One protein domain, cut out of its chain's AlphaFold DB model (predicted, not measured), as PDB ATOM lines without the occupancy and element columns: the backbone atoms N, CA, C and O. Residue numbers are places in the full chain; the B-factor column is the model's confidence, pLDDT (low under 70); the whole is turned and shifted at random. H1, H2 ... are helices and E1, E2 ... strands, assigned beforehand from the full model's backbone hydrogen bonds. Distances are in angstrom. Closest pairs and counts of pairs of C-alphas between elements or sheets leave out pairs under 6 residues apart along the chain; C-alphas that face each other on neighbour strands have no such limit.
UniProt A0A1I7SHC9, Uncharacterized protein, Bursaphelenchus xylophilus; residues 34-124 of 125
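AT A GLANCE: This is residues 34 to 124 of the 125 residues of an uncharacterized protein of Bursaphelenchus xylophilus (UniProt A0A1I7SHC9). A small body holds a parallel pair of strands, E1 and E2, with the long helix H1 packing on the pair through residues 82 to 95 and running back against the strands; residues 99 to 124, with H2, stick out as a long arm that makes the length. The long link of residues 45 to 62 lies mostly on the side of the strands away from H1. The printed part has 91 residues, with two named strands and then two named helices along the chain in the order E1, E2, H1, H2; the class is mixed, helices and strands, with under half of the residues in named elements. The whole is extended, with a radius of gyration of the C-alphas of 22.7 A, and spans 74 by 28 by 16 A.

IN THESE COORDINATES: E1, residues 40 to 44, begins at C-alpha 40 at (13.288, -14.409, -26.890) and is 13.1 A long. E2, residues 63 to 67, is 12.5 A long. H1, residues 82 to 101, runs 30.3 A from C-alpha 82 at (20.769, -4.381, -12.449). H2, residues 110 to 121, is 17.0 A long and ends at C-alpha 121 at (-34.451, -15.300, -49.174).

HOW THE PARTS SIT: E1 and E2 are parallel, at 19 degrees, with N 41 and O 63 at 2.9 A and N 67 and O 43 at 2.8 A, within hydrogen-bond range. The closest C-alphas of E2 and H1 are those of Ile 67 and Asp 83, 6.3 A apart. Those of E1 and H1 are Ile 40 and Tyr 91, 6.9 A apart. H2 is apart from E1, E2 and H1. Every O i to N i+4 pair is within hydrogen-bond range in H2, and 14 of 16 in H1.

THE WHOLE: The C-alphas farthest apart, those of Leu 46 and Leu 124, are 74.5 A apart. The body without residues 99 to 124 spans 30 by 27 by 14 A. The printed part has no cut. The links E1 to E2 and E2 to H1 are long, and H1 to H2 is short. Mean pLDDT of the printed part is 86.8; residues 102 to 124 are under 70.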
ATOM      1  N   TYR A  34      18.660 -20.555 -35.407       97.12
ATOM      2  CA  TYR A  34      17.319 -20.910 -34.967       97.12
ATOM      3  C   TYR A  34      16.270 -20.521 -36.015       97.12
ATOM      4  O   TYR A  34      16.201 -19.373 -36.458       97.12
ATOM      5  N   LYS A  35      15.441 -21.498 -36.389       95.75
ATOM      6  CA  LYS A  35      14.474 -21.393 -37.494       95.75
ATOM      7  C   LYS A  35      13.085 -20.916 -37.077       95.75
ATOM      8  O   LYS A  35      12.226 -20.700 -37.928       95.75
ATOM      9  N   GLY A  36      12.828 -20.819 -35.774       95.06
ATOM     10  CA  GLY A  36      11.541 -20.361 -35.263       95.06
ATOM     11  C   GLY A  36      11.334 -18.856 -35.444       95.06
ATOM     12  O   GLY A  36      12.196 -18.125 -35.931       95.06
ATOM     13  N   SER A  37      10.170 -18.389 -35.011       96.69
ATOM     14  CA  SER A  37       9.792 -16.976 -34.982       96.69
ATOM     15  C   SER A  37       9.218 -16.618 -33.613       96.69
ATOM     16  O   SER A  37       8.847 -17.502 -32.842       96.69
ATOM     17  N   ASN A  38       9.150 -15.320 -33.309       97.00
ATOM     18  CA  ASN A  38       8.567 -14.783 -32.075       97.00
ATOM     19  C   ASN A  38       9.119 -15.447 -30.802       97.00
ATOM     20  O   ASN A  38       8.364 -15.896 -29.938       97.00
ATOM     21  N   ALA A  39      10.445 -15.522 -30.701       97.62
ATOM     22  CA  ALA A  39      11.135 -16.073 -29.544       97.62
ATOM     23  C   ALA A  39      12.083 -15.038 -28.935       97.62
ATOM     24  O   ALA A  39      12.705 -14.244 -29.641       97.62
ATOM     25  N   ILE A  40      12.207 -15.073 -27.614       98.06
ATOM     26  CA  ILE A  40      13.288 -14.409 -26.890       98.06
ATOM     27  C   ILE A  40      14.190 -15.521 -26.376       98.06
ATOM     28  O   ILE A  40      13.721 -16.405 -25.663       98.06
ATOM     29  N   ILE A  41      15.458 -15.481 -26.765       97.44
ATOM     30  CA  ILE A  41      16.480 -16.407 -26.288       97.44
ATOM     31  C   ILE A  41      17.461 -15.591 -25.457       97.44
ATOM     32  O   ILE A  41      18.230 -14.799 -25.997       97.44
ATOM     33  N   SER A  42      17.407 -15.753 -24.144       97.44
ATOM     34  CA  SER A  42      18.323 -15.098 -23.220       97.44
ATOM     35  C   SER A  42      19.355 -16.088 -22.699       97.44
ATOM     36  O   SER A  42      19.024 -17.189 -22.267       97.44
ATOM     37  N   ASN A  43      20.619 -15.683 -22.748       97.38
ATOM     38  CA  ASN A  43      21.721 -16.342 -22.060       97.38
ATOM     39  C   ASN A  43      22.387 -15.341 -21.112       97.38
ATOM     40  O   ASN A  43      22.207 -14.127 -21.250       97.38
ATOM     41  N   SER A  44      23.205 -15.847 -20.195       96.88
ATOM     42  CA  SER A  44      23.986 -15.026 -19.271       96.88
ATOM     43  C   SER A  44      25.475 -15.334 -19.389       96.88
ATOM     44  O   SER A  44      25.849 -16.484 -19.606       96.88
ATOM     45  N   ASP A  45      26.338 -14.337 -19.219       96.25
ATOM     46  CA  ASP A  45      27.793 -14.490 -19.381       96.25
ATOM     47  C   ASP A  45      28.475 -15.358 -18.305       96.25
ATOM     48  O   ASP A  45      29.493 -15.985 -18.590       96.25
ATOM     49  N   LEU A  46      27.916 -15.440 -17.091       97.50
ATOM     50  CA  LEU A  46      28.418 -16.323 -16.027       97.50
ATOM     51  C   LEU A  46      27.743 -17.703 -16.025       97.50
ATOM     52  O   LEU A  46      28.040 -18.532 -15.162       97.50
ATOM     53  N   ASP A  47      26.820 -17.964 -16.954       97.38
ATOM     54  CA  ASP A  47      26.182 -19.270 -17.084       97.38
ATOM     55  C   ASP A  47      27.063 -20.214 -17.922       97.38
ATOM     56  O   ASP A  47      27.264 -19.947 -19.111       97.38
ATOM     57  N   PRO A  48      27.557 -21.342 -17.375       96.44
ATOM     58  CA  PRO A  48      28.335 -22.305 -18.155       96.44
ATOM     59  C   PRO A  48      27.550 -22.914 -19.327       96.44
ATOM     60  O   PRO A  48      28.160 -23.421 -20.267       96.44
ATOM     61  N   TRP A  49      26.213 -22.866 -19.303       96.31
ATOM     62  CA  TRP A  49      25.375 -23.350 -20.401       96.31
ATOM     63  C   TRP A  49      25.295 -22.380 -21.583       96.31
ATOM     64  O   TRP A  49      24.921 -22.804 -22.675       96.31
ATOM     65  N   SER A  50      25.690 -21.115 -21.404       93.81
ATOM     66  CA  SER A  50      25.592 -20.079 -22.444       93.81
ATOM     67  C   SER A  50      26.353 -20.433 -23.722       93.81
ATOM     68  O   SER A  50      25.866 -20.155 -24.813       93.81
ATOM     69  N   GLY A  51      27.489 -21.133 -23.605       92.38
ATOM     70  CA  GLY A  51      28.282 -21.592 -24.752       92.38
ATOM     71  C   GLY A  51      27.611 -22.677 -25.606       92.38
ATOM     72  O   GLY A  51      28.101 -22.982 -26.687       92.38
ATOM     73  N   GLN A  52      26.507 -23.266 -25.135       92.50
ATOM     74  CA  GLN A  52      25.660 -24.184 -25.909       92.50
ATOM     75  C   GLN A  52      24.305 -23.556 -26.282       92.50
ATOM     76  O   GLN A  52      23.418 -24.244 -26.787       92.50
ATOM     77  N   GLY A  53      24.126 -22.263 -26.003       92.38
ATOM     78  CA  GLY A  53      22.928 -21.515 -26.352       92.38
ATOM     79  C   GLY A  53      22.870 -21.149 -27.837       92.38
ATOM     80  O   GLY A  53      23.809 -21.339 -28.605       92.38
ATOM     81  N   VAL A  54      21.737 -20.585 -28.253       95.00
ATOM     82  CA  VAL A  54      21.567 -20.078 -29.620       95.00
ATOM     83  C   VAL A  54      22.166 -18.677 -29.730       95.00
ATOM     84  O   VAL A  54      21.776 -17.775 -28.992       95.00
ATOM     85  N   GLU A  55      23.048 -18.480 -30.710       93.06
ATOM     86  CA  GLU A  55      23.680 -17.181 -30.988       93.06
ATOM     87  C   GLU A  55      23.113 -16.472 -32.227       93.06
ATOM     88  O   GLU A  55      23.303 -15.270 -32.407       93.06
ATOM     89  N   LYS A  56      22.433 -17.211 -33.112       95.75
ATOM     90  CA  LYS A  56      21.911 -16.702 -34.389       95.75
ATOM     91  C   LYS A  56      20.523 -17.256 -34.672       95.75
ATOM     92  O   LYS A  56      20.225 -18.400 -34.342       95.75
ATOM     93  N   ALA A  57      19.701 -16.465 -35.350       97.44
ATOM     94  CA  ALA A  57      18.381 -16.866 -35.819       97.44
ATOM     95  C   ALA A  57      18.171 -16.423 -37.270       97.44
ATOM     96  O   ALA A  57      18.781 -15.454 -37.716       97.44
ATOM     97  N   GLU A  58      17.315 -17.138 -37.996       97.06
ATOM     98  CA  GLU A  58      16.946 -16.790 -39.375       97.06
ATOM     99  C   GLU A  58      15.864 -15.697 -39.427       97.06
ATOM    100  O   GLU A  58      15.773 -14.958 -40.404       97.06
ATOM    101  N   SER A  59      15.033 -15.587 -38.385       97.00
ATOM    102  CA  SER A  59      13.939 -14.616 -38.314       97.00
ATOM    103  C   SER A  59      14.298 -13.397 -37.466       97.00
ATOM    104  O   SER A  59      14.651 -13.532 -36.297       97.00
ATOM    105  N   ASP A  60      14.031 -12.198 -37.989       95.94
ATOM    106  CA  ASP A  60      14.173 -10.933 -37.248       95.94
ATOM    107  C   ASP A  60      13.219 -10.806 -36.049       95.94
ATOM    108  O   ASP A  60      13.388  -9.926 -35.198       95.94
ATOM    109  N   THR A  61      12.196 -11.659 -35.969       96.44
ATOM    110  CA  THR A  61      11.264 -11.714 -34.830       96.44
ATOM    111  C   THR A  61      11.838 -12.456 -33.624       96.44
ATOM    112  O   THR A  61      11.242 -12.420 -32.548       96.44
ATOM    113  N   VAL A  62      12.988 -13.113 -33.794       98.25
ATOM    114  CA  VAL A  62      13.731 -13.761 -32.719       98.25
ATOM    115  C   VAL A  62      14.751 -12.775 -32.172       98.25
ATOM    116  O   VAL A  62      15.570 -12.241 -32.919       98.25
ATOM    117  N   LYS A  63      14.701 -12.515 -30.865       98.00
ATOM    118  CA  LYS A  63      15.666 -11.651 -30.178       98.00
ATOM    119  C   LYS A  63      16.550 -12.484 -29.267       98.00
ATOM    120  O   LYS A  63      16.047 -13.226 -28.429       98.00
ATOM    121  N   ILE A  64      17.857 -12.343 -29.448       97.25
ATOM    122  CA  ILE A  64      18.873 -13.054 -28.676       97.25
ATOM    123  C   ILE A  64      19.570 -12.038 -27.773       97.25
ATOM    124  O   ILE A  64      20.036 -11.007 -28.260       97.25
ATOM    125  N   PHE A  65      19.621 -12.316 -26.474       96.94
ATOM    126  CA  PHE A  65      20.230 -11.447 -25.470       96.94
ATOM    127  C   PHE A  65      21.320 -12.193 -24.707       96.94
ATOM    128  O   PHE A  65      21.121 -13.338 -24.309       96.94
ATOM    129  N   ILE A  66      22.441 -11.514 -24.463       96.94
ATOM    130  CA  ILE A  66      23.445 -11.930 -23.481       96.94
ATOM    131  C   ILE A  66      23.389 -10.932 -22.329       96.94
ATOM    132  O   ILE A  66      23.730  -9.761 -22.507       96.94
ATOM    133  N   ILE A  67      22.937 -11.386 -21.167       97.81
ATOM    134  CA  ILE A  67      22.857 -10.573 -19.958       97.81
ATOM    135  C   ILE A  67      24.191 -10.679 -19.230       97.81
ATOM    136  O   ILE A  67      24.673 -11.780 -18.953       97.81
ATOM    137  N   ARG A  68      24.800  -9.532 -18.942       97.38
ATOM    138  CA  ARG A  68      26.056  -9.479 -18.197       97.38
ATOM    139  C   ARG A  68      25.823  -9.668 -16.708       97.38
ATOM    140  O   ARG A  68      24.736  -9.382 -16.215       97.38
ATOM    141  N   ASN A  69      26.854 -10.124 -16.000       97.06
ATOM    142  CA  ASN A  69      26.840 -10.326 -14.549       97.06
ATOM    143  C   ASN A  69      25.652 -11.173 -14.059       97.06
ATOM    144  O   ASN A  69      25.176 -10.999 -12.936       97.06
ATOM    145  N   ALA A  70      25.143 -12.069 -14.899       97.62
ATOM    146  CA  ALA A  70      23.968 -12.874 -14.609       97.62
ATOM    147  C   ALA A  70      24.326 -14.357 -14.653       97.62
ATOM    148  O   ALA A  70      25.278 -14.777 -15.307       97.62
ATOM    149  N   THR A  71      23.551 -15.166 -13.939       96.38
ATOM    150  CA  THR A  71      23.742 -16.621 -13.890       96.38
ATOM    151  C   THR A  71      22.599 -17.339 -14.603       96.38
ATOM    152  O   THR A  71      21.767 -16.709 -15.266       96.38
ATOM    153  N   HIS A  72      22.568 -18.666 -14.488       96.88
ATOM    154  CA  HIS A  72      21.602 -19.520 -15.164       96.88
ATOM    155  C   HIS A  72      20.148 -19.098 -14.893       96.88
ATOM    156  O   HIS A  72      19.649 -19.227 -13.764       96.88
ATOM    157  N   CYS A  73      19.490 -18.617 -15.955       96.06
ATOM    158  CA  CYS A  73      18.095 -18.163 -15.981       96.06
ATOM    159  C   CYS A  73      17.759 -17.103 -14.911       96.06
ATOM    160  O   CYS A  73      16.658 -17.102 -14.351       96.06
ATOM    161  N   ASP A  74      18.716 -16.231 -14.575       96.75
ATOM    162  CA  ASP A  74      18.550 -15.199 -13.539       96.75
ATOM    163  C   ASP A  74      17.426 -14.203 -13.883       96.75
ATOM    164  O   ASP A  74      16.669 -13.736 -13.029       96.75
ATOM    165  N   ASP A  75      17.228 -13.956 -15.174       97.00
ATOM    166  CA  ASP A  75      16.183 -13.092 -15.704       97.00
ATOM    167  C   ASP A  75      14.754 -13.571 -15.441       97.00
ATOM    168  O   ASP A  75      13.849 -12.733 -15.354       97.00
ATOM    169  N   LEU A  76      14.557 -14.865 -15.186       96.50
ATOM    170  CA  LEU A  76      13.266 -15.447 -14.814       96.50
ATOM    171  C   LEU A  76      12.964 -15.377 -13.307       96.50
ATOM    172  O   LEU A  76      11.831 -15.642 -12.900       96.50
ATOM    173  N   ARG A  77      13.943 -15.037 -12.458       93.88
ATOM    174  CA  ARG A  77      13.799 -15.060 -10.991       93.88
ATOM    175  C   ARG A  77      13.569 -13.675 -10.402       93.88
ATOM    176  O   ARG A  77      14.115 -12.691 -10.875       93.88
ATOM    177  N   ALA A  78      12.822 -13.559  -9.308       93.88
ATOM    178  CA  ALA A  78      12.812 -12.299  -8.560       93.88
ATOM    179  C   ALA A  78      14.238 -11.943  -8.091       93.88
ATOM    180  O   ALA A  78      15.003 -12.827  -7.714       93.88
ATOM    181  N   GLY A  79      14.597 -10.658  -8.108       94.06
ATOM    182  CA  GLY A  79      15.950 -10.227  -7.769       94.06
ATOM    183  C   GLY A  79      16.203  -8.755  -8.073       94.06
ATOM    184  O   GLY A  79      15.335  -8.064  -8.611       94.06
ATOM    185  N   ASN A  80      17.399  -8.294  -7.714       96.12
ATOM    186  CA  ASN A  80      17.845  -6.905  -7.834       96.12
ATOM    187  C   ASN A  80      19.091  -6.735  -8.724       96.12
ATOM    188  O   ASN A  80      19.708  -5.673  -8.696       96.12
ATOM    189  N   ASN A  81      19.460  -7.760  -9.498       97.50
ATOM    190  CA  ASN A  81      20.534  -7.667 -10.481       97.50
ATOM    191  C   ASN A  81      20.190  -6.582 -11.518       97.50
ATOM    192  O   ASN A  81      19.156  -6.662 -12.184       97.50
ATOM    193  N   ALA A  82      21.034  -5.554 -11.623       98.00
ATOM    194  CA  ALA A  82      20.769  -4.381 -12.449       98.00
ATOM    195  C   ALA A  82      20.683  -4.727 -13.944       98.00
ATOM    196  O   ALA A  82      19.729  -4.311 -14.598       98.00
ATOM    197  N   ASP A  83      21.608  -5.548 -14.453       97.75
ATOM    198  CA  ASP A  83      21.652  -5.964 -15.861       97.75
ATOM    199  C   ASP A  83      20.395  -6.772 -16.244       97.75
ATOM    200  O   ASP A  83      19.789  -6.585 -17.301       97.75
ATOM    201  N   VAL A  84      19.923  -7.628 -15.332       97.88
ATOM    202  CA  VAL A  84      18.662  -8.369 -15.493       97.88
ATOM    203  C   VAL A  84      17.451  -7.434 -15.506       97.88
ATOM    204  O   VAL A  84      16.526  -7.607 -16.308       97.88
ATOM    205  N   LEU A  85      17.420  -6.450 -14.603       97.75
ATOM    206  CA  LEU A  85      16.329  -5.480 -14.533       97.75
ATOM    207  C   LEU A  85      16.261  -4.600 -15.787       97.75
ATOM    208  O   LEU A  85      15.161  -4.204 -16.172       97.75
ATOM    209  N   GLU A  86      17.391  -4.352 -16.448       97.44
ATOM    210  CA  GLU A  86      17.453  -3.667 -17.741       97.44
ATOM    211  C   GLU A  86      16.950  -4.545 -18.901       97.44
ATOM    212  O   GLU A  86      16.231  -4.061 -19.779       97.44
ATOM    213  N   ALA A  87      17.248  -5.848 -18.889       97.56
ATOM    214  CA  ALA A  87      16.826  -6.773 -19.944       97.56
ATOM    215  C   ALA A  87      15.301  -7.011 -19.973       97.56
ATOM    216  O   ALA A  87      14.679  -7.040 -21.038       97.56
ATOM    217  N   ARG A  88      14.654  -7.141 -18.807       97.75
ATOM    218  CA  ARG A  88      13.224  -7.506 -18.697       97.75
ATOM    219  C   ARG A  88      12.254  -6.595 -19.465       97.75
ATOM    220  O   ARG A  88      11.363  -7.122 -20.140       97.75
ATOM    221  N   PRO A  89      12.362  -5.253 -19.404       98.12
ATOM    222  CA  PRO A  89      11.531  -4.368 -20.216       98.12
ATOM    223  C   PRO A  89      11.630  -4.633 -21.722       98.12
ATOM    224  O   PRO A  89      10.620  -4.501 -22.417       98.12
ATOM    225  N   LEU A  90      12.802  -5.045 -22.223       97.81
ATOM    226  CA  LEU A  90      13.000  -5.387 -23.635       97.81
ATOM    227  C   LEU A  90      12.186  -6.630 -24.009       97.81
ATOM    228  O   LEU A  90      11.505  -6.634 -25.035       97.81
ATOM    229  N   TYR A  91      12.155  -7.638 -23.134       97.75
ATOM    230  CA  TYR A  91      11.349  -8.846 -23.343       97.75
ATOM    231  C   TYR A  91       9.865  -8.504 -23.428       97.75
ATOM    232  O   TYR A  91       9.163  -8.906 -24.356       97.75
ATOM    233  N   ILE A  92       9.391  -7.695 -22.478       97.69
ATOM    234  CA  ILE A  92       8.000  -7.245 -22.428       97.69
ATOM    235  C   ILE A  92       7.644  -6.452 -23.693       97.69
ATOM    236  O   ILE A  92       6.531  -6.582 -24.205       97.69
ATOM    237  N   ALA A  93       8.561  -5.631 -24.212       97.31
ATOM    238  CA  ALA A  93       8.340  -4.877 -25.439       97.31
ATOM    239  C   ALA A  93       8.142  -5.796 -26.655       97.31
ATOM    240  O   ALA A  93       7.190  -5.586 -27.408       97.31
ATOM    241  N   GLU A  94       8.977  -6.825 -26.826       97.00
ATOM    242  CA  GLU A  94       8.827  -7.803 -27.914       97.00
ATOM    243  C   GLU A  94       7.542  -8.626 -27.772       97.00
ATOM    244  O   GLU A  94       6.752  -8.695 -28.714       97.00
ATOM    245  N   ILE A  95       7.238  -9.126 -26.570       96.75
ATOM    246  CA  ILE A  95       5.993  -9.869 -26.304       96.75
ATOM    247  C   ILE A  95       4.763  -9.012 -26.634       96.75
ATOM    248  O   ILE A  95       3.816  -9.477 -27.271       96.75
ATOM    249  N   ARG A  96       4.772  -7.724 -26.269       96.81
ATOM    250  CA  ARG A  96       3.689  -6.792 -26.619       96.81
ATOM    251  C   ARG A  96       3.546  -6.593 -28.127       96.81
ATOM    252  O   ARG A  96       2.419  -6.406 -28.586       96.81
ATOM    253  N   LYS A  97       4.638  -6.609 -28.903       95.12
ATOM    254  CA  LYS A  97       4.559  -6.555 -30.375       95.12
ATOM    255  C   LYS A  97       3.848  -7.794 -30.911       95.12
ATOM    256  O   LYS A  97       2.946  -7.648 -31.734       95.12
ATOM    257  N   TRP A  98       4.180  -8.978 -30.394       94.25
ATOM    258  CA  TRP A  98       3.536 -10.228 -30.805       94.25
ATOM    259  C   TRP A  98       2.036 -10.220 -30.505       94.25
ATOM    260  O   TRP A  98       1.245 -10.506 -31.397       94.25
ATOM    261  N   LEU A  99       1.634  -9.783 -29.305       94.12
ATOM    262  CA  LEU A  99       0.219  -9.690 -28.917       94.12
ATOM    263  C   LEU A  99      -0.590  -8.719 -29.792       94.12
ATOM    264  O   LEU A  99      -1.762  -8.960 -30.083       94.12
ATOM    265  N   LYS A 100       0.026  -7.615 -30.229       92.44
ATOM    266  CA  LYS A 100      -0.610  -6.671 -31.161       92.44
ATOM    267  C   LYS A 100      -0.764  -7.277 -32.555       92.44
ATOM    268  O   LYS A 100      -1.820  -7.123 -33.161       92.44
ATOM    269  N   GLY A 101       0.261  -7.972 -33.050       80.31
ATOM    270  CA  GLY A 101       0.228  -8.643 -34.353       80.31
ATOM    271  C   GLY A 101      -0.699  -9.864 -34.398       80.31
ATOM    272  O   GLY A 101      -1.243 -10.176 -35.452       80.31
ATOM    273  N   SER A 102      -0.927 -10.529 -33.261       67.56
ATOM    274  CA  SER A 102      -1.794 -11.711 -33.144       67.56
ATOM    275  C   SER A 102      -3.274 -11.382 -32.950       67.56
ATOM    276  O   SER A 102      -4.104 -12.291 -32.938       67.56
ATOM    277  N   SER A 103      -3.631 -10.104 -32.786       57.34
ATOM    278  CA  SER A 103      -5.019  -9.644 -32.780       57.34
ATOM    279  C   SER A 103      -5.601  -9.825 -34.190       57.34
ATOM    280  O   SER A 103      -5.672  -8.902 -35.005       57.34
ATOM    281  N   HIS A 104      -6.028 -11.048 -34.489       52.59
ATOM    282  CA  HIS A 104      -6.920 -11.342 -35.594       52.59
ATOM    283  C   HIS A 104      -8.266 -10.698 -35.253       52.59
ATOM    284  O   HIS A 104      -9.138 -11.298 -34.625       52.59
ATOM    285  N   ARG A 105      -8.441  -9.429 -35.631       51.09
ATOM    286  CA  ARG A 105      -9.774  -8.846 -35.722       51.09
ATOM    287  C   ARG A 105     -10.462  -9.603 -36.851       51.09
ATOM    288  O   ARG A 105     -10.315  -9.233 -38.011       51.09
ATOM    289  N   GLN A 106     -11.218 -10.653 -36.527       50.69
ATOM    290  CA  GLN A 106     -12.297 -11.073 -37.409       50.69
ATOM    291  C   GLN A 106     -13.301  -9.922 -37.434       50.69
ATOM    292  O   GLN A 106     -14.268  -9.876 -36.681       50.69
ATOM    293  N   SER A 107     -13.036  -8.931 -38.281       55.25
ATOM    294  CA  SER A 107     -14.065  -8.021 -38.733       55.25
ATOM    295  C   SER A 107     -14.925  -8.831 -39.689       55.25
ATOM    296  O   SER A 107     -14.764  -8.741 -40.903       55.25
ATOM    297  N   ILE A 108     -15.819  -9.657 -39.142       55.91
ATOM    298  CA  ILE A 108     -16.966 -10.116 -39.914       55.91
ATOM    299  C   ILE A 108     -17.712  -8.833 -40.266       55.91
ATOM    300  O   ILE A 108     -18.339  -8.204 -39.414       55.91
ATOM    301  N   SER A 109     -17.540  -8.373 -41.502       56.91
ATOM    302  CA  SER A 109     -18.271  -7.218 -41.993       56.91
ATOM    303  C   SER A 109     -19.754  -7.561 -41.928       56.91
ATOM    304  O   SER A 109     -20.185  -8.563 -42.499       56.91
ATOM    305  N   VAL A 110     -20.542  -6.736 -41.237       58.16
ATOM    306  CA  VAL A 110     -22.005  -6.888 -41.150       58.16
ATOM    307  C   VAL A 110     -22.630  -6.952 -42.556       58.16
ATOM    308  O   VAL A 110     -23.620  -7.650 -42.764       58.16
ATOM    309  N   PHE A 111     -21.989  -6.330 -43.555       58.19
ATOM    310  CA  PHE A 111     -22.376  -6.428 -44.966       58.19
ATOM    311  C   PHE A 111     -22.338  -7.858 -45.521       58.19
ATOM    312  O   PHE A 111     -23.208  -8.216 -46.314       58.19
ATOM    313  N   THR A 112     -21.384  -8.694 -45.096       56.78
ATOM    314  CA  THR A 112     -21.281 -10.084 -45.565       56.78
ATOM    315  C   THR A 112     -22.452 -10.923 -45.054       56.78
ATOM    316  O   THR A 112     -22.993 -11.726 -45.809       56.78
ATOM    317  N   ILE A 113     -22.910 -10.681 -43.817       58.91
ATOM    318  CA  ILE A 113     -24.070 -11.372 -43.226       58.91
ATOM    319  C   ILE A 113     -25.360 -10.978 -43.962       58.91
ATOM    320  O   ILE A 113     -26.147 -11.845 -44.350       58.91
ATOM    321  N   ILE A 114     -25.556  -9.680 -44.217       60.12
ATOM    322  CA  ILE A 114     -26.759  -9.174 -44.895       60.12
ATOM    323  C   ILE A 114     -26.862  -9.729 -46.323       60.12
ATOM    324  O   ILE A 114     -27.936 -10.179 -46.724       60.12
ATOM    325  N   LEU A 115     -25.757  -9.779 -47.075       60.59
ATOM    326  CA  LEU A 115     -25.766 -10.302 -48.444       60.59
ATOM    327  C   LEU A 115     -26.111 -11.801 -48.484       60.59
ATOM    328  O   LEU A 115     -26.907 -12.230 -49.321       60.59
ATOM    329  N   THR A 116     -25.589 -12.592 -47.539       61.78
ATOM    330  CA  THR A 116     -25.952 -14.013 -47.434       61.78
ATOM    331  C   THR A 116     -27.428 -14.216 -47.100       61.78
ATOM    332  O   THR A 116     -28.071 -15.046 -47.737       61.78
ATOM    333  N   CYS A 117     -28.013 -13.415 -46.201       59.75
ATOM    334  CA  CYS A 117     -29.443 -13.495 -45.898       59.75
ATOM    335  C   CYS A 117     -30.315 -13.118 -47.105       59.75
ATOM    336  O   CYS A 117     -31.279 -13.823 -47.394       59.75
ATOM    337  N   ILE A 118     -29.956 -12.074 -47.858       65.12
ATOM    338  CA  ILE A 118     -30.712 -11.662 -49.053       65.12
ATOM    339  C   ILE A 118     -30.667 -12.751 -50.133       65.12
ATOM    340  O   ILE A 118     -31.703 -13.087 -50.700       65.12
ATOM    341  N   THR A 119     -29.504 -13.364 -50.387       63.66
ATOM    342  CA  THR A 119     -29.407 -14.467 -51.366       63.66
ATOM    343  C   THR A 119     -30.142 -15.738 -50.936       63.66
ATOM    344  O   THR A 119     -30.609 -16.480 -51.800       63.66
ATOM    345  N   LEU A 120     -30.275 -15.996 -49.630       59.66
ATOM    346  CA  LEU A 120     -31.053 -17.127 -49.121       59.66
ATOM    347  C   LEU A 120     -32.560 -16.894 -49.291       59.66
ATOM    348  O   LEU A 120     -33.272 -17.798 -49.714       59.66
ATOM    349  N   VAL A 121     -33.036 -15.674 -49.013       67.38
ATOM    350  CA  VAL A 121     -34.451 -15.300 -49.174       67.38
ATOM    351  C   VAL A 121     -34.840 -15.243 -50.654       67.38
ATOM    352  O   VAL A 121     -35.897 -15.740 -51.019       67.38
ATOM    353  N   ALA A 122     -33.966 -14.737 -51.528       64.19
ATOM    354  CA  ALA A 122     -34.206 -14.689 -52.974       64.19
ATOM    355  C   ALA A 122     -34.201 -16.068 -53.667       64.19
ATOM    356  O   ALA A 122     -34.592 -16.161 -54.822       64.19
ATOM    357  N   LYS A 123     -33.744 -17.133 -52.992       59.03
ATOM    358  CA  LYS A 123     -33.843 -18.525 -53.475       59.03
ATOM    359  C   LYS A 123     -35.085 -19.261 -52.959       59.03
ATOM    360  O   LYS A 123     -35.308 -20.402 -53.354       59.03
ATOM    361  N   LEU A 124     -35.849 -18.643 -52.058       54.25
ATOM    362  CA  LEU A 124     -37.075 -19.193 -51.470       54.25
ATOM    363  C   LEU A 124     -38.353 -18.596 -52.087       54.25
ATOM    364  O   LEU A 124     -39.447 -18.935 -51.637       54.25
TER     365      LEU A 124